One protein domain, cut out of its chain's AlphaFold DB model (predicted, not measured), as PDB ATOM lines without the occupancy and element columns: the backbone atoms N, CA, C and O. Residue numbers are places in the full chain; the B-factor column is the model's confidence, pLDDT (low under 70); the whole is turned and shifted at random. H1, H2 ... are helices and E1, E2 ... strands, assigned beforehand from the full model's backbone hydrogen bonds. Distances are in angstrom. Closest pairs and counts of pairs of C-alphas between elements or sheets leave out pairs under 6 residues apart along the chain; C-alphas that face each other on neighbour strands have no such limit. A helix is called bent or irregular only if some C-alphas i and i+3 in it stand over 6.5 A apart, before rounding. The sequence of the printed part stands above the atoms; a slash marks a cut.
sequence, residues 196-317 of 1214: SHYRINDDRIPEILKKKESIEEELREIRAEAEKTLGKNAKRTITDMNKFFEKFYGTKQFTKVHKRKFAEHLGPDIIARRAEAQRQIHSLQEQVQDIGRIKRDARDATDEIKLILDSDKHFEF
ATOM      1  N   SER A 196     -10.907 -27.166  54.261       70.44
ATOM      2  CA  SER A 196     -11.472 -28.492  54.012       70.44
ATOM      3  C   SER A 196     -10.599 -29.269  53.022       70.44
ATOM      4  O   SER A 196     -10.046 -28.701  52.074       70.44
ATOM      5  N   HIS A 197     -10.472 -30.573  53.252       73.06
ATOM      6  CA  HIS A 197      -9.885 -31.524  52.313       73.06
ATOM      7  C   HIS A 197     -10.970 -32.066  51.397       73.06
ATOM      8  O   HIS A 197     -12.000 -32.558  51.864       73.06
ATOM      9  N   TYR A 198     -10.695 -32.013  50.100       71.88
ATOM     10  CA  TYR A 198     -11.530 -32.596  49.069       71.88
ATOM     11  C   TYR A 198     -10.699 -33.604  48.281       71.88
ATOM     12  O   TYR A 198      -9.536 -33.370  47.940       71.88
ATOM     13  N   ARG A 199     -11.302 -34.746  47.981       79.12
ATOM     14  CA  ARG A 199     -10.806 -35.613  46.924       79.12
ATOM     15  C   ARG A 199     -11.296 -35.033  45.607       79.12
ATOM     16  O   ARG A 199     -12.450 -34.618  45.509       79.12
ATOM     17  N   ILE A 200     -10.416 -34.987  44.616       77.81
ATOM     18  CA  ILE A 200     -10.826 -34.632  43.262       77.81
ATOM     19  C   ILE A 200     -11.222 -35.920  42.545       77.81
ATOM     20  O   ILE A 200     -10.456 -36.879  42.519       77.81
ATOM     21  N   ASN A 201     -12.432 -35.929  41.991       81.31
ATOM     22  CA  ASN A 201     -12.978 -37.060  41.243       81.31
ATOM     23  C   ASN A 201     -12.651 -36.975  39.743       81.31
ATOM     24  O   ASN A 201     -12.728 -37.982  39.045       81.31
ATOM     25  N   ASP A 202     -12.285 -35.787  39.253       82.12
ATOM     26  CA  ASP A 202     -11.863 -35.543  37.872       82.12
ATOM     27  C   ASP A 202     -10.356 -35.241  37.802       82.12
ATOM     28  O   ASP A 202      -9.910 -34.121  38.078       82.12
ATOM     29  N   ASP A 203      -9.569 -36.253  37.422       83.50
ATOM     30  CA  ASP A 203      -8.099 -36.202  37.363       83.50
ATOM     31  C   ASP A 203      -7.551 -35.104  36.416       83.50
ATOM     32  O   ASP A 203      -6.367 -34.768  36.486       83.50
ATOM     33  N   ARG A 204      -8.390 -34.478  35.571       84.19
ATOM     34  CA  ARG A 204      -7.994 -33.354  34.700       84.19
ATOM     35  C   ARG A 204      -7.845 -32.037  35.460       84.19
ATOM     36  O   ARG A 204      -7.024 -31.200  35.079       84.19
ATOM     37  N   ILE A 205      -8.612 -31.823  36.535       80.75
ATOM     38  CA  ILE A 205      -8.630 -30.543  37.273       80.75
ATOM     39  C   ILE A 205      -7.237 -30.163  37.822       80.75
ATOM     40  O   ILE A 205      -6.837 -29.012  37.630       80.75
ATOM     41  N   PRO A 206      -6.446 -31.070  38.435       78.31
ATOM     42  CA  PRO A 206      -5.064 -30.781  38.827       78.31
ATOM     43  C   PRO A 206      -4.168 -30.318  37.669       78.31
ATOM     44  O   PRO A 206      -3.329 -29.437  37.862       78.31
ATOM     45  N   GLU A 207      -4.326 -30.875  36.465       82.56
ATOM     46  CA  GLU A 207      -3.541 -30.465  35.294       82.56
ATOM     47  C   GLU A 207      -3.962 -29.094  34.764       82.56
ATOM     48  O   GLU A 207      -3.111 -28.263  34.443       82.56
ATOM     49  N   ILE A 208      -5.272 -28.842  34.711       83.69
ATOM     50  CA  ILE A 208      -5.853 -27.543  34.355       83.69
ATOM     51  C   ILE A 208      -5.348 -26.457  35.311       83.69
ATOM     52  O   ILE A 208      -4.943 -25.388  34.857       83.69
ATOM     53  N   LEU A 209      -5.307 -26.735  36.619       78.69
ATOM     54  CA  LEU A 209      -4.792 -25.800  37.624       78.69
ATOM     55  C   LEU A 209      -3.289 -25.521  37.455       78.69
ATOM     56  O   LEU A 209      -2.900 -24.358  37.481       78.69
ATOM     57  N   LYS A 210      -2.459 -26.537  37.181       81.94
ATOM     58  CA  LYS A 210      -1.023 -26.338  36.884       81.94
ATOM     59  C   LYS A 210      -0.798 -25.482  35.631       81.94
ATOM     60  O   LYS A 210       0.005 -24.552  35.647       81.94
ATOM     61  N   LYS A 211      -1.527 -25.767  34.544       84.50
ATOM     62  CA  LYS A 211      -1.483 -24.981  33.296       84.50
ATOM     63  C   LYS A 211      -1.923 -23.531  33.541       84.50
ATOM     64  O   LYS A 211      -1.254 -22.604  33.101       84.50
ATOM     65  N   LYS A 212      -3.012 -23.336  34.292       85.62
ATOM     66  CA  LYS A 212      -3.531 -22.025  34.709       85.62
ATOM     67  C   LYS A 212      -2.480 -21.213  35.472       85.62
ATOM     68  O   LYS A 212      -2.267 -20.056  35.125       85.62
ATOM     69  N   GLU A 213      -1.814 -21.807  36.463       79.12
ATOM     70  CA  GLU A 213      -0.757 -21.135  37.236       79.12
ATOM     71  C   GLU A 213       0.433 -20.728  36.355       79.12
ATOM     72  O   GLU A 213       0.901 -19.594  36.456       79.12
ATOM     73  N   SER A 214       0.866 -21.601  35.435       86.44
ATOM     74  CA  SER A 214       1.931 -21.295  34.466       86.44
ATOM     75  C   SER A 214       1.590 -20.085  33.589       86.44
ATOM     76  O   SER A 214       2.437 -19.221  33.370       86.44
ATOM     77  N   ILE A 215       0.344 -19.994  33.114       86.94
ATOM     78  CA  ILE A 215      -0.130 -18.848  32.326       86.94
ATOM     79  C   ILE A 215      -0.194 -17.590  33.201       86.94
ATOM     80  O   ILE A 215       0.252 -16.528  32.782       86.94
ATOM     81  N   GLU A 216      -0.730 -17.678  34.422       82.62
ATOM     82  CA  GLU A 216      -0.812 -16.533  35.342       82.62
ATOM     83  C   GLU A 216       0.563 -15.987  35.746       82.62
ATOM     84  O   GLU A 216       0.667 -14.800  36.059       82.62
ATOM     85  N   GLU A 217       1.609 -16.817  35.759       82.88
ATOM     86  CA  GLU A 217       2.994 -16.367  35.927       82.88
ATOM     87  C   GLU A 217       3.509 -15.653  34.669       82.88
ATOM     88  O   GLU A 217       3.962 -14.513  34.767       82.88
ATOM     89  N   GLU A 218       3.335 -16.233  33.474       87.25
ATOM     90  CA  GLU A 218       3.748 -15.582  32.220       87.25
ATOM     91  C   GLU A 218       3.049 -14.222  32.021       87.25
ATOM     92  O   GLU A 218       3.684 -13.230  31.653       87.25
ATOM     93  N   LEU A 219       1.748 -14.130  32.323       84.69
ATOM     94  CA  LEU A 219       0.998 -12.872  32.275       84.69
ATOM     95  C   LEU A 219       1.562 -11.825  33.255       84.69
ATOM     96  O   LEU A 219       1.595 -10.638  32.911       84.69
ATOM     97  N   ARG A 220       2.024 -12.246  34.444       82.62
ATOM     98  CA  ARG A 220       2.653 -11.373  35.451       82.62
ATOM     99  C   ARG A 220       4.043 -10.908  35.024       82.62
ATOM    100  O   ARG A 220       4.324  -9.718  35.159       82.62
ATOM    101  N   GLU A 221       4.868 -11.780  34.446       85.88
ATOM    102  CA  GLU A 221       6.165 -11.400  33.869       85.88
ATOM    103  C   GLU A 221       6.004 -10.379  32.737       85.88
ATOM    104  O   GLU A 221       6.602  -9.302  32.786       85.88
ATOM    105  N   ILE A 222       5.126 -10.667  31.765       85.00
ATOM    106  CA  ILE A 222       4.773  -9.757  30.661       85.00
ATOM    107  C   ILE A 222       4.360  -8.383  31.197       85.00
ATOM    108  O   ILE A 222       4.738  -7.348  30.644       85.00
ATOM    109  N   ARG A 223       3.573  -8.356  32.279       82.81
ATOM    110  CA  ARG A 223       3.127  -7.115  32.911       82.81
ATOM    111  C   ARG A 223       4.273  -6.366  33.594       82.81
ATOM    112  O   ARG A 223       4.354  -5.154  33.415       82.81
ATOM    113  N   ALA A 224       5.151  -7.043  34.332       83.62
ATOM    114  CA  ALA A 224       6.311  -6.412  34.964       83.62
ATOM    115  C   ALA A 224       7.275  -5.815  33.918       83.62
ATOM    116  O   ALA A 224       7.763  -4.695  34.078       83.62
ATOM    117  N   GLU A 225       7.489  -6.524  32.808       86.25
ATOM    118  CA  GLU A 225       8.308  -6.073  31.681       86.25
ATOM    119  C   GLU A 225       7.674  -4.873  30.951       86.25
ATOM    120  O   GLU A 225       8.341  -3.874  30.674       86.25
ATOM    121  N   ALA A 226       6.357  -4.901  30.726       82.88
ATOM    122  CA  ALA A 226       5.601  -3.773  30.183       82.88
ATOM    123  C   ALA A 226       5.588  -2.546  31.120       82.88
ATOM    124  O   ALA A 226       5.671  -1.412  30.644       82.88
ATOM    125  N   GLU A 227       5.511  -2.747  32.440       82.69
ATOM    126  CA  GLU A 227       5.607  -1.681  33.448       82.69
ATOM    127  C   GLU A 227       7.007  -1.051  33.483       82.69
ATOM    128  O   GLU A 227       7.114   0.178  33.535       82.69
ATOM    129  N   LYS A 228       8.066  -1.854  33.323       87.38
ATOM    130  CA  LYS A 228       9.448  -1.376  33.163       87.38
ATOM    131  C   LYS A 228       9.654  -0.578  31.867       87.38
ATOM    132  O   LYS A 228      10.351   0.432  31.890       87.38
ATOM    133  N   THR A 229       9.036  -0.998  30.762       85.25
ATOM    134  CA  THR A 229       9.196  -0.371  29.435       85.25
ATOM    135  C   THR A 229       8.370   0.912  29.266       85.25
ATOM    136  O   THR A 229       8.847   1.880  28.679       85.25
ATOM    137  N   LEU A 230       7.134   0.957  29.781       82.94
ATOM    138  CA  LEU A 230       6.190   2.065  29.545       82.94
ATOM    139  C   LEU A 230       5.967   3.001  30.742       82.94
ATOM    140  O   LEU A 230       5.282   4.023  30.602       82.94
ATOM    141  N   GLY A 231       6.465   2.644  31.928       84.00
ATOM    142  CA  GLY A 231       6.246   3.397  33.160       84.00
ATOM    143  C   GLY A 231       4.760   3.697  33.400       84.00
ATOM    144  O   GLY A 231       3.913   2.805  33.407       84.00
ATOM    145  N   LYS A 232       4.415   4.984  33.545       77.69
ATOM    146  CA  LYS A 232       3.041   5.438  33.846       77.69
ATOM    147  C   LYS A 232       1.991   5.019  32.803       77.69
ATOM    148  O   LYS A 232       0.818   4.906  33.154       77.69
ATOM    149  N   ASN A 233       2.383   4.762  31.552       77.88
ATOM    150  CA  ASN A 233       1.452   4.371  30.487       77.88
ATOM    151  C   ASN A 233       1.138   2.866  30.462       77.88
ATOM    152  O   ASN A 233       0.172   2.460  29.814       77.88
ATOM    153  N   ALA A 234       1.901   2.042  31.189       75.69
ATOM    154  CA  ALA A 234       1.811   0.586  31.131       75.69
ATOM    155  C   ALA A 234       0.404   0.046  31.409       75.69
ATOM    156  O   ALA A 234      -0.136  -0.683  30.580       75.69
ATOM    157  N   LYS A 235      -0.236   0.459  32.515       74.38
ATOM    158  CA  LYS A 235      -1.590  -0.003  32.881       74.38
ATOM    159  C   LYS A 235      -2.596   0.194  31.746       74.38
ATOM    160  O   LYS A 235      -3.304  -0.745  31.401       74.38
ATOM    161  N   ARG A 236      -2.632   1.386  31.137       78.12
ATOM    162  CA  ARG A 236      -3.555   1.690  30.032       78.12
ATOM    163  C   ARG A 236      -3.263   0.819  28.813       78.12
ATOM    164  O   ARG A 236      -4.187   0.224  28.270       78.12
ATOM    165  N   THR A 237      -1.995   0.708  28.417       78.19
ATOM    166  CA  THR A 237      -1.594  -0.101  27.260       78.19
ATOM    167  C   THR A 237      -1.902  -1.584  27.473       78.19
ATOM    168  O   THR A 237      -2.398  -2.227  26.555       78.19
ATOM    169  N   ILE A 238      -1.699  -2.112  28.685       74.44
ATOM    170  CA  ILE A 238      -2.062  -3.488  29.059       74.44
ATOM    171  C   ILE A 238      -3.585  -3.680  29.030       74.44
ATOM    172  O   ILE A 238      -4.055  -4.659  28.463       74.44
ATOM    173  N   THR A 239      -4.383  -2.747  29.564       75.56
ATOM    174  CA  THR A 239      -5.855  -2.833  29.487       75.56
ATOM    175  C   THR A 239      -6.367  -2.788  28.044       75.56
ATOM    176  O   THR A 239      -7.248  -3.568  27.683       75.56
ATOM    177  N   ASP A 240      -5.820  -1.903  27.207       78.00
ATOM    178  CA  ASP A 240      -6.186  -1.805  25.790       78.00
ATOM    179  C   ASP A 240      -5.739  -3.058  25.010       78.00
ATOM    180  O   ASP A 240      -6.469  -3.541  24.142       78.00
ATOM    181  N   MET A 241      -4.589  -3.639  25.367       76.38
ATOM    182  CA  MET A 241      -4.105  -4.919  24.847       76.38
ATOM    183  C   MET A 241      -5.010  -6.086  25.275       76.38
ATOM    184  O   MET A 241      -5.373  -6.898  24.430       76.38
ATOM    185  N   ASN A 242      -5.453  -6.149  26.536       74.50
ATOM    186  CA  ASN A 242      -6.364  -7.191  27.032       74.50
ATOM    187  C   ASN A 242      -7.690  -7.184  26.271       74.50
ATOM    188  O   ASN A 242      -8.073  -8.207  25.710       74.50
ATOM    189  N   LYS A 243      -8.324  -6.014  26.149       74.38
ATOM    190  CA  LYS A 243      -9.555  -5.842  25.360       74.38
ATOM    191  C   LYS A 243      -9.359  -6.205  23.887       74.38
ATOM    192  O   LYS A 243     -10.278  -6.720  23.255       74.38
ATOM    193  N   PHE A 244      -8.182  -5.925  23.324       74.94
ATOM    194  CA  PHE A 244      -7.856  -6.306  21.952       74.94
ATOM    195  C   PHE A 244      -7.743  -7.831  21.798       74.94
ATOM    196  O   PHE A 244      -8.351  -8.394  20.890       74.94
ATOM    197  N   PHE A 245      -7.019  -8.506  22.692       72.31
ATOM    198  CA  PHE A 245      -6.900  -9.963  22.673       72.31
ATOM    199  C   PHE A 245      -8.250 -10.653  22.912       72.31
ATOM    200  O   PHE A 245      -8.614 -11.519  22.127       72.31
ATOM    201  N   GLU A 246      -9.038 -10.222  23.899       69.31
ATOM    202  CA  GLU A 246     -10.384 -10.763  24.155       69.31
ATOM    203  C   GLU A 246     -11.326 -10.616  22.950       69.31
ATOM    204  O   GLU A 246     -12.096 -11.527  22.661       69.31
ATOM    205  N   LYS A 247     -11.265  -9.489  22.226       72.06
ATOM    206  CA  LYS A 247     -12.191  -9.196  21.120       72.06
ATOM    207  C   LYS A 247     -11.776  -9.778  19.764       72.06
ATOM    208  O   LYS A 247     -12.643 -10.018  18.928       72.06
ATOM    209  N   PHE A 248     -10.477  -9.936  19.502       67.25
ATOM    210  CA  PHE A 248      -9.966 -10.238  18.155       67.25
ATOM    211  C   PHE A 248      -9.157 -11.535  18.044       67.25
ATOM    212  O   PHE A 248      -8.761 -11.893  16.928       67.25
ATOM    213  N   TYR A 249      -8.912 -12.248  19.144       63.44
ATOM    214  CA  TYR A 249      -8.296 -13.575  19.100       63.44
ATOM    215  C   TYR A 249      -9.103 -14.525  18.188       63.44
ATOM    216  O   TYR A 249     -10.328 -14.471  18.139       63.44
ATOM    217  N   GLY A 250      -8.409 -15.332  17.377       59.66
ATOM    218  CA  GLY A 250      -9.015 -16.185  16.341       59.66
ATOM    219  C   GLY A 250      -9.421 -15.478  15.032       59.66
ATOM    220  O   GLY A 250      -9.590 -16.140  14.009       59.66
ATOM    221  N   THR A 251      -9.525 -14.143  14.989       66.38
ATOM    222  CA  THR A 251      -9.968 -13.427  13.774       66.38
ATOM    223  C   THR A 251      -8.824 -13.136  12.791       66.38
ATOM    224  O   THR A 251      -7.707 -12.791  13.183       66.38
ATOM    225  N   LYS A 252      -9.101 -13.144  11.475       60.22
ATOM    226  CA  LYS A 252      -8.117 -12.730  10.444       60.22
ATOM    227  C   LYS A 252      -7.621 -11.279  10.627       60.22
ATOM    228  O   LYS A 252      -6.496 -10.963  10.235       60.22
ATOM    229  N   GLN A 253      -8.423 -10.412  11.261       57.22
ATOM    230  CA  GLN A 253      -8.094  -9.005  11.545       57.22
ATOM    231  C   GLN A 253      -6.956  -8.826  12.570       57.22
ATOM    232  O   GLN A 253      -6.311  -7.777  12.592       57.22
ATOM    233  N   PHE A 254      -6.645  -9.857  13.362       57.66
ATOM    234  CA  PHE A 254      -5.611  -9.846  14.404       57.66
ATOM    235  C   PHE A 254      -4.187  -9.490  13.911       57.66
ATOM    236  O   PHE A 254      -3.316  -9.122  14.699       57.66
ATOM    237  N   THR A 255      -3.898  -9.620  12.612       55.38
ATOM    238  CA  THR A 255      -2.520  -9.853  12.141       55.38
ATOM    239  C   THR A 255      -1.695  -8.641  11.693       55.38
ATOM    240  O   THR A 255      -0.473  -8.785  11.657       55.38
ATOM    241  N   LYS A 256      -2.271  -7.467  11.365       58.41
ATOM    242  CA  LYS A 256      -1.490  -6.356  10.752       58.41
ATOM    243  C   LYS A 256      -1.519  -4.998  11.468       58.41
ATOM    244  O   LYS A 256      -0.454  -4.498  11.820       58.41
ATOM    245  N   VAL A 257      -2.683  -4.377  11.680       53.94
ATOM    246  CA  VAL A 257      -2.740  -2.958  12.114       53.94
ATOM    247  C   VAL A 257      -2.352  -2.777  13.587       53.94
ATOM    248  O   VAL A 257      -1.484  -1.969  13.912       53.94
ATOM    249  N   HIS A 258      -2.946  -3.560  14.489       58.34
ATOM    250  CA  HIS A 258      -2.736  -3.387  15.930       58.34
ATOM    251  C   HIS A 258      -1.434  -4.006  16.446       58.34
ATOM    252  O   HIS A 258      -0.849  -3.459  17.379       58.34
ATOM    253  N   LYS A 259      -0.921  -5.067  15.801       62.41
ATOM    254  CA  LYS A 259       0.418  -5.596  16.108       62.41
ATOM    255  C   LYS A 259       1.501  -4.529  15.939       62.41
ATOM    256  O   LYS A 259       2.325  -4.406  16.831       62.41
ATOM    257  N   ARG A 260       1.456  -3.714  14.872       61.09
ATOM    258  CA  ARG A 260       2.360  -2.555  14.715       61.09
ATOM    259  C   ARG A 260       2.208  -1.553  15.859       61.09
ATOM    260  O   ARG A 260       3.179  -1.306  16.563       61.09
ATOM    261  N   LYS A 261       0.980  -1.080  16.106       70.25
ATOM    262  CA  LYS A 261       0.698  -0.073  17.141       70.25
ATOM    263  C   LYS A 261       1.218  -0.475  18.527       70.25
ATOM    264  O   LYS A 261       1.764   0.364  19.236       70.25
ATOM    265  N   PHE A 262       1.047  -1.733  18.934       73.31
ATOM    266  CA  PHE A 262       1.596  -2.200  20.209       73.31
ATOM    267  C   PHE A 262       3.108  -2.474  20.130       73.31
ATOM    268  O   PHE A 262       3.804  -2.174  21.094       73.31
ATOM    269  N   ALA A 263       3.640  -2.994  19.013       69.88
ATOM    270  CA  ALA A 263       5.068  -3.330  18.884       69.88
ATOM    271  C   ALA A 263       5.973  -2.092  18.911       69.88
ATOM    272  O   ALA A 263       7.073  -2.161  19.447       69.88
ATOM    273  N   GLU A 264       5.476  -0.953  18.422       75.00
ATOM    274  CA  GLU A 264       6.104   0.369  18.564       75.00
ATOM    275  C   GLU A 264       6.318   0.791  20.032       75.00
ATOM    276  O   GLU A 264       7.152   1.649  20.302       75.00
ATOM    277  N   HIS A 265       5.576   0.201  20.979       78.31
ATOM    278  CA  HIS A 265       5.548   0.605  22.390       78.31
ATOM    279  C   HIS A 265       6.086  -0.474  23.348       78.31
ATOM    280  O   HIS A 265       6.733  -0.147  24.337       78.31
ATOM    281  N   LEU A 266       5.804  -1.753  23.084       79.19
ATOM    282  CA  LEU A 266       6.158  -2.895  23.945       79.19
ATOM    283  C   LEU A 266       7.213  -3.829  23.333       79.19
ATOM    284  O   LEU A 266       7.613  -4.795  23.972       79.19
ATOM    285  N   GLY A 267       7.648  -3.580  22.097       84.12
ATOM    286  CA  GLY A 267       8.476  -4.523  21.349       84.12
ATOM    287  C   GLY A 267       7.696  -5.754  20.850       84.12
ATOM    288  O   GLY A 267       6.567  -6.017  21.277       84.12
ATOM    289  N   PRO A 268       8.264  -6.510  19.893       82.69
ATOM    290  CA  PRO A 268       7.599  -7.670  19.303       82.69
ATOM    291  C   PRO A 268       7.472  -8.849  20.279       82.69
ATOM    292  O   PRO A 268       6.464  -9.556  20.239       82.69
ATOM    293  N   ASP A 269       8.446  -9.035  21.172       85.38
ATOM    294  CA  ASP A 269       8.565 -10.234  22.008       85.38
ATOM    295  C   ASP A 269       7.495 -10.280  23.104       85.38
ATOM    296  O   ASP A 269       6.793 -11.282  23.235       85.38
ATOM    297  N   ILE A 270       7.262  -9.161  23.805       83.94
ATOM    298  CA  ILE A 270       6.182  -9.028  24.801       83.94
ATOM    299  C   ILE A 270       4.814  -9.352  24.168       83.94
ATOM    300  O   ILE A 270       3.965  -9.997  24.783       83.94
ATOM    301  N   ILE A 271       4.601  -8.962  22.907       82.94
ATOM    302  CA  ILE A 271       3.355  -9.219  22.166       82.94
ATOM    303  C   ILE A 271       3.261 -10.671  21.702       82.94
ATOM    304  O   ILE A 271       2.165 -11.235  21.700       82.94
ATOM    305  N   ALA A 272       4.378 -11.282  21.303       84.25
ATOM    306  CA  ALA A 272       4.435 -12.691  20.932       84.25
ATOM    307  C   ALA A 272       4.119 -13.586  22.140       84.25
ATOM    308  O   ALA A 272       3.218 -14.418  22.045       84.25
ATOM    309  N   ARG A 273       4.763 -13.330  23.287       90.00
ATOM    310  CA  ARG A 273       4.475 -13.978  24.576       90.00
ATOM    311  C   ARG A 273       3.021 -13.766  25.005       90.00
ATOM    312  O   ARG A 273       2.313 -14.720  25.300       90.00
ATOM    313  N   ARG A 274       2.499 -12.533  24.930       85.69
ATOM    314  CA  ARG A 274       1.088 -12.263  25.274       85.69
ATOM    315  C   ARG A 274       0.098 -12.979  24.359       85.69
ATOM    316  O   ARG A 274      -0.955 -13.410  24.827       85.69
ATOM    317  N   ALA A 275       0.425 -13.115  23.075       83.56
ATOM    318  CA  ALA A 275      -0.375 -13.900  22.146       83.56
ATOM    319  C   ALA A 275      -0.322 -15.396  22.468       83.56
ATOM    320  O   ALA A 275      -1.355 -16.052  22.383       83.56
ATOM    321  N   GLU A 276       0.840 -15.914  22.868       88.19
ATOM    322  CA  GLU A 276       1.010 -17.298  23.307       88.19
ATOM    323  C   GLU A 276       0.210 -17.600  24.578       88.19
ATOM    324  O   GLU A 276      -0.644 -18.483  24.551       88.19
ATOM    325  N   ALA A 277       0.354 -16.791  25.629       86.75
ATOM    326  CA  ALA A 277      -0.460 -16.905  26.837       86.75
ATOM    327  C   ALA A 277      -1.970 -16.886  26.513       86.75
ATOM    328  O   ALA A 277      -2.735 -17.690  27.041       86.75
ATOM    329  N   GLN A 278      -2.422 -16.036  25.579       85.44
ATOM    330  CA  GLN A 278      -3.824 -16.029  25.138       85.44
ATOM    331  C   GLN A 278      -4.228 -17.307  24.369       85.44
ATOM    332  O   GLN A 278      -5.374 -17.743  24.509       85.44
ATOM    333  N   ARG A 279      -3.317 -17.940  23.606       85.56
ATOM    334  CA  ARG A 279      -3.552 -19.269  23.005       85.56
ATOM    335  C   ARG A 279      -3.747 -20.335  24.078       85.56
ATOM    336  O   ARG A 279      -4.689 -21.120  23.995       85.56
ATOM    337  N   GLN A 280      -2.905 -20.318  25.105       89.69
ATOM    338  CA  GLN A 280      -2.978 -21.263  26.218       89.69
ATOM    339  C   GLN A 280      -4.258 -21.075  27.050       89.69
ATOM    340  O   GLN A 280      -4.879 -22.067  27.423       89.69
ATOM    341  N   ILE A 281      -4.730 -19.835  27.254       87.75
ATOM    342  CA  ILE A 281      -6.048 -19.557  27.865       87.75
ATOM    343  C   ILE A 281      -7.181 -20.174  27.040       87.75
ATOM    344  O   ILE A 281      -8.085 -20.777  27.612       87.75
ATOM    345  N   HIS A 282      -7.149 -20.037  25.712       86.06
ATOM    346  CA  HIS A 282      -8.195 -20.597  24.854       86.06
ATOM    347  C   HIS A 282      -8.188 -22.131  24.882       86.06
ATOM    348  O   HIS A 282      -9.233 -22.736  25.087       86.06
ATOM    349  N   SER A 283      -7.006 -22.752  24.800       90.31
ATOM    350  CA  SER A 283      -6.872 -24.208  24.919       90.31
ATOM    351  C   SER A 283      -7.285 -24.729  26.302       90.31
ATOM    352  O   SER A 283      -7.877 -25.802  26.407       90.31
ATOM    353  N   LEU A 284      -7.050 -23.963  27.376       88.50
ATOM    354  CA  LEU A 284      -7.627 -24.260  28.688       88.50
ATOM    355  C   LEU A 284      -9.153 -24.163  28.688       88.50
ATOM    356  O   LEU A 284      -9.804 -24.988  29.315       88.50
ATOM    357  N   GLN A 285      -9.724 -23.166  28.011       89.06
ATOM    358  CA  GLN A 285     -11.170 -22.987  27.931       89.06
ATOM    359  C   GLN A 285     -11.853 -24.137  27.174       89.06
ATOM    360  O   GLN A 285     -12.914 -24.582  27.604       89.06
ATOM    361  N   GLU A 286     -11.223 -24.662  26.119       89.25
ATOM    362  CA  GLU A 286     -11.638 -25.896  25.433       89.25
ATOM    363  C   GLU A 286     -11.525 -27.122  26.361       89.25
ATOM    364  O   GLU A 286     -12.466 -27.902  26.475       89.25
ATOM    365  N   GLN A 287     -10.404 -27.269  27.085       87.69
ATOM    366  CA  GLN A 287     -10.151 -28.401  27.994       87.69
ATOM    367  C   GLN A 287     -11.096 -28.480  29.202       87.69
ATOM    368  O   GLN A 287     -11.162 -29.536  29.831       87.69
ATOM    369  N   VAL A 288     -11.790 -27.390  29.554       88.94
ATOM    370  CA  VAL A 288     -12.729 -27.358  30.690       88.94
ATOM    371  C   VAL A 288     -14.199 -27.363  30.276       88.94
ATOM    372  O   VAL A 288     -15.048 -27.381  31.159       88.94
ATOM    373  N   GLN A 289     -14.519 -27.325  28.979       87.56
ATOM    374  CA  GLN A 289     -15.871 -27.026  28.486       87.56
ATOM    375  C   GLN A 289     -16.961 -28.013  28.957       87.56
ATOM    376  O   GLN A 289     -18.137 -27.656  28.985       87.56
ATOM    377  N   ASP A 290     -16.597 -29.245  29.325       83.12
ATOM    378  CA  ASP A 290     -17.506 -30.284  29.830       83.12
ATOM    379  C   ASP A 290     -17.594 -30.358  31.368       83.12
ATOM    380  O   ASP A 290     -18.441 -31.075  31.907       83.12
ATOM    381  N   ILE A 291     -16.735 -29.619  32.077       81.56
ATOM    382  CA  ILE A 291     -16.704 -29.533  33.547       81.56
ATOM    383  C   ILE A 291     -17.034 -28.127  34.064       81.56
ATOM    384  O   ILE A 291     -17.303 -27.955  35.255       81.56
ATOM    385  N   GLY A 292     -16.977 -27.117  33.196       85.25
ATOM    386  CA  GLY A 292     -17.053 -25.712  33.556       85.25
ATOM    387  C   GLY A 292     -16.608 -24.751  32.455       85.25
ATOM    388  O   GLY A 292     -16.696 -25.001  31.255       85.25
ATOM    389  N   ARG A 293     -16.091 -23.601  32.884       85.62
ATOM    390  CA  ARG A 293     -15.645 -22.502  32.027       85.62
ATOM    391  C   ARG A 293     -14.513 -21.705  32.662       85.62
ATOM    392  O   ARG A 293     -14.476 -21.495  33.876       85.62
ATOM    393  N   ILE A 294     -13.617 -21.184  31.830       83.69
ATOM    394  CA  ILE A 294     -12.643 -20.171  32.247       83.69
ATOM    395  C   ILE A 294     -13.300 -18.788  32.202       83.69
ATOM    396  O   ILE A 294     -13.893 -18.399  31.199       83.69
ATOM    397  N   LYS A 295     -13.154 -18.013  33.279       80.50
ATOM    398  CA  LYS A 295     -13.496 -16.590  33.334       80.50
ATOM    399  C   LYS A 295     -12.248 -15.771  33.642       80.50
ATOM    400  O   LYS A 295     -11.565 -16.025  34.628       80.50
ATOM    401  N   ARG A 296     -11.995 -14.735  32.846       72.69
ATOM    402  CA  ARG A 296     -11.025 -13.682  33.169       72.69
ATOM    403  C   ARG A 296     -11.750 -12.509  33.818       72.69
ATOM    404  O   ARG A 296     -12.850 -12.157  33.386       72.69
ATOM    405  N   ASP A 297     -11.154 -11.890  34.833       63.41
ATOM    406  CA  ASP A 297     -11.709 -10.657  35.394       63.41
ATOM    407  C   ASP A 297     -11.157  -9.426  34.665       63.41
ATOM    408  O   ASP A 297     -10.165  -8.829  35.066       63.41
ATOM    409  N   ALA A 298     -11.798  -9.040  33.558       51.09
ATOM    410  CA  ALA A 298     -11.347  -7.942  32.690       51.09
ATOM    411  C   ALA A 298     -11.339  -6.544  33.359       51.09
ATOM    412  O   ALA A 298     -10.962  -5.553  32.724       51.09
ATOM    413  N   ARG A 299     -11.795  -6.436  34.616       49.22
ATOM    414  CA  ARG A 299     -11.812  -5.195  35.411       49.22
ATOM    415  C   ARG A 299     -10.681  -5.121  36.433       49.22
ATOM    416  O   ARG A 299     -10.219  -4.016  36.709       49.22
ATOM    417  N   ASP A 300     -10.235  -6.257  36.961       51.16
ATOM    418  CA  ASP A 300      -9.128  -6.294  37.908       51.16
ATOM    419  C   ASP A 300      -7.799  -6.288  37.147       51.16
ATOM    420  O   ASP A 300      -7.578  -7.034  36.194       51.16
ATOM    421  N   ALA A 301      -6.861  -5.449  37.586       50.22
ATOM    422  CA  ALA A 301      -5.538  -5.363  36.964       50.22
ATOM    423  C   ALA A 301      -4.677  -6.629  37.178       50.22
ATOM    424  O   ALA A 301      -3.555  -6.695  36.681       50.22
ATOM    425  N   THR A 302      -5.154  -7.599  37.959       57.06
ATOM    426  CA  THR A 302      -4.400  -8.750  38.483       57.06
ATOM    427  C   THR A 302      -4.061  -9.820  37.446       57.06
ATOM    428  O   THR A 302      -3.296 -10.719  37.770       57.06
ATOM    429  N   ASP A 303      -4.591  -9.722  36.218       68.00
ATOM    430  CA  ASP A 303      -4.455 -10.737  35.158       68.00
ATOM    431  C   ASP A 303      -4.951 -12.145  35.576       68.00
ATOM    432  O   ASP A 303      -4.611 -13.151  34.957       68.00
ATOM    433  N   GLU A 304      -5.810 -12.204  36.601       73.44
ATOM    434  CA  GLU A 304      -6.290 -13.444  37.212       73.44
ATOM    435  C   GLU A 304      -7.233 -14.235  36.288       73.44
ATOM    436  O   GLU A 304      -8.212 -13.713  35.734       73.44
ATOM    437  N   ILE A 305      -6.960 -15.533  36.193       78.81
ATOM    438  CA  ILE A 305      -7.785 -16.541  35.539       78.81
ATOM    439  C   ILE A 305      -8.605 -17.248  36.627       78.81
ATOM    440  O   ILE A 305      -8.082 -17.640  37.669       78.81
ATOM    441  N   LYS A 306      -9.900 -17.455  36.394       79.50
ATOM    442  CA  LYS A 306     -10.816 -18.141  37.317       79.50
ATOM    443  C   LYS A 306     -11.402 -19.360  36.609       79.50
ATOM    444  O   LYS A 306     -12.067 -19.199  35.589       79.50
ATOM    445  N   LEU A 307     -11.174 -20.567  37.131       79.56
ATOM    446  CA  LEU A 307     -11.939 -21.745  36.712       79.56
ATOM    447  C   LEU A 307     -13.298 -21.692  37.417       79.56
ATOM    448  O   LEU A 307     -13.350 -21.454  38.621       79.56
ATOM    449  N   ILE A 308     -14.389 -21.879  36.685       77.38
ATOM    450  CA  ILE A 308     -15.746 -21.966  37.227       77.38
ATOM    451  C   ILE A 308     -16.315 -23.306  36.774       77.38
ATOM    452  O   ILE A 308     -16.600 -23.446  35.594       77.38
ATOM    453  N   LEU A 309     -16.446 -24.285  37.668       74.88
ATOM    454  CA  LEU A 309     -17.113 -25.549  37.358       74.88
ATOM    455  C   LEU A 309     -18.628 -25.364  37.314       74.88
ATOM    456  O   LEU A 309     -19.176 -24.523  38.026       74.88
ATOM    457  N   ASP A 310     -19.312 -26.190  36.532       74.25
ATOM    458  CA  ASP A 310     -20.774 -26.152  36.438       74.25
ATOM    459  C   ASP A 310     -21.462 -27.021  37.514       74.25
ATOM    460  O   ASP A 310     -22.671 -26.931  37.712       74.25
ATOM    461  N   SER A 311     -20.705 -27.856  38.239       71.69
ATOM    462  CA  SER A 311     -21.219 -28.710  39.324       71.69
ATOM    463  C   SER A 311     -20.142 -29.066  40.355       71.69
ATOM    464  O   SER A 311     -18.949 -28.943  40.084       71.69
ATOM    465  N   ASP A 312     -20.560 -29.520  41.536       63.91
ATOM    466  CA  ASP A 312     -19.705 -29.924  42.659       63.91
ATOM    467  C   ASP A 312     -19.301 -31.404  42.656       63.91
ATOM    468  O   ASP A 312     -18.320 -31.747  43.308       63.91
ATOM    469  N   LYS A 313     -19.939 -32.258  41.841       76.31
ATOM    470  CA  LYS A 313     -19.616 -33.696  41.660       76.31
ATOM    471  C   LYS A 313     -18.126 -34.017  41.429       76.31
ATOM    472  O   LYS A 313     -17.672 -35.131  41.691       76.31
ATOM    473  N   HIS A 314     -17.357 -33.046  40.931       76.88
ATOM    474  CA  HIS A 314     -15.913 -33.157  40.715       76.88
ATOM    475  C   HIS A 314     -15.097 -33.137  42.026       76.88
ATOM    476  O   HIS A 314     -13.907 -33.459  42.000       76.88
ATOM    477  N   PHE A 315     -15.722 -32.805  43.161       71.50
ATOM    478  CA  PHE A 315     -15.126 -32.767  44.492       71.50
ATOM    479  C   PHE A 315     -15.941 -33.583  45.502       71.50
ATOM    480  O   PHE A 315     -17.085 -33.268  45.808       71.50
ATOM    481  N   GLU A 316     -15.315 -34.589  46.104       76.75
ATOM    482  CA  GLU A 316     -15.875 -35.321  47.242       76.75
ATOM    483  C   GLU A 316     -15.285 -34.739  48.537       76.75
ATOM    484  O   GLU A 316     -14.069 -34.799  48.754       76.75
ATOM    485  N   PHE A 317     -16.121 -34.152  49.404       73.75
ATOM    486  CA  PHE A 317     -15.677 -33.684  50.723       73.75
ATOM    487  C   PHE A 317     -15.181 -34.868  51.556       73.75
ATOM    488  O   PHE A 317     -15.915 -35.824  51.776       73.75
TER     489      PHE A 317
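What this domain is: This is residues 196 to 317 of the 1214 residues of an uncharacterized protein of Candidatus Woesearchaeota archaeon (UniProt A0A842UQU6). Two long helical arms, H1a and H3b, run side by side in opposite directions, and the hairpin of strands E2 and E3 packs on them, E3 toward H1a and E2 toward H3b. At one end of this body the helices turn back in H1b and H3a, with little H2 between them along the chain; at the other end E1 and E4 pair as a small two-stranded tip. The 122 printed residues hold three named helices and four named strands in the order E1, H1, H2, H3, E2, E3, E4; the class is mostly helix, and the two sheets, E2 - E3 and E1 - E4, are antiparallel. The whole is elongated, 51 by 31 by 22 A, and only just compact, close to loose, with a radius of gyration of the C-alphas of 16.3 A.

Where its parts are: E2 is residues 292 to 296 and E3 residues 305 to 309. H1, residues 204 to 248, was assigned as one helix by its hydrogen bonds but is bent, with C-alphas 229 and 232 9.5 A apart; H1a, residues 204 to 229, spans 37.6 A from C-alpha 204 at (-7.994, -33.354, 34.700), and H1b, residues 232 to 248, spans 25.7 A. H3, residues 257 to 287, likewise one helix by its hydrogen bonds, is bent, with C-alphas 265 and 268 9.1 A apart; H3a is residues 257 to 265, and H3b, residues 268 to 287, spans 28.6 A. H1b is irregular, C-alphas 232 and 235 being 7.2 A apart; H2, residues 252 to 255, is only just irregular, its first and last C-alphas 6.52 A apart. E1 is residues 196 to 200, and E4, residues 315 to 317, ends at (-15.677, -33.684, 50.723).

How they stand to each other: In the hairpin E2 and E3, N 293 and O 308 are 2.8 A apart, within hydrogen-bond range. The closest C-alphas of E2 and H3b, Gln 285 and Ile 294, are 5.4 A apart; those of E3 and H1a, Glu 216 and Ile 305, 7.0 A. H1a and H3b touch at a shallow tilt of 20 degrees, opposite ways, closest at the C-alphas of Ile 215 and Ala 277, 5.8 A. H1a touches H1b at a steep tilt of 43 degrees, with residues 223 to 227 alone, closest at the C-alphas of Glu 227 and Ala 234, 5.0 A. H3a and H3b only just touch, with 3 pairs of C-alphas within 8 A, closest at Ala 263 and Ile 271, 7.0 A. H2 is close to but not clearly touching H1b, the closest C-alphas being Phe 248 and Phe 254, 5.8 A. E1 and E4 are antiparallel, with N 199 and O 316 2.9 A apart, within hydrogen-bond range. Every O i to N i+4 pair is within hydrogen-bond range in H1a and H3b, against 12 of 13 in H1b and 4 of 5 in H3a; H2 is too short for one.

The domain as a whole: The C-alphas farthest apart, Glu 264 and Phe 317, are 51.7 A apart. The printed part has no cut and no long link. Its mean pLDDT is 77.0, with residues 246, 248 to 260, 263, 297 to 303 and 312 under 70.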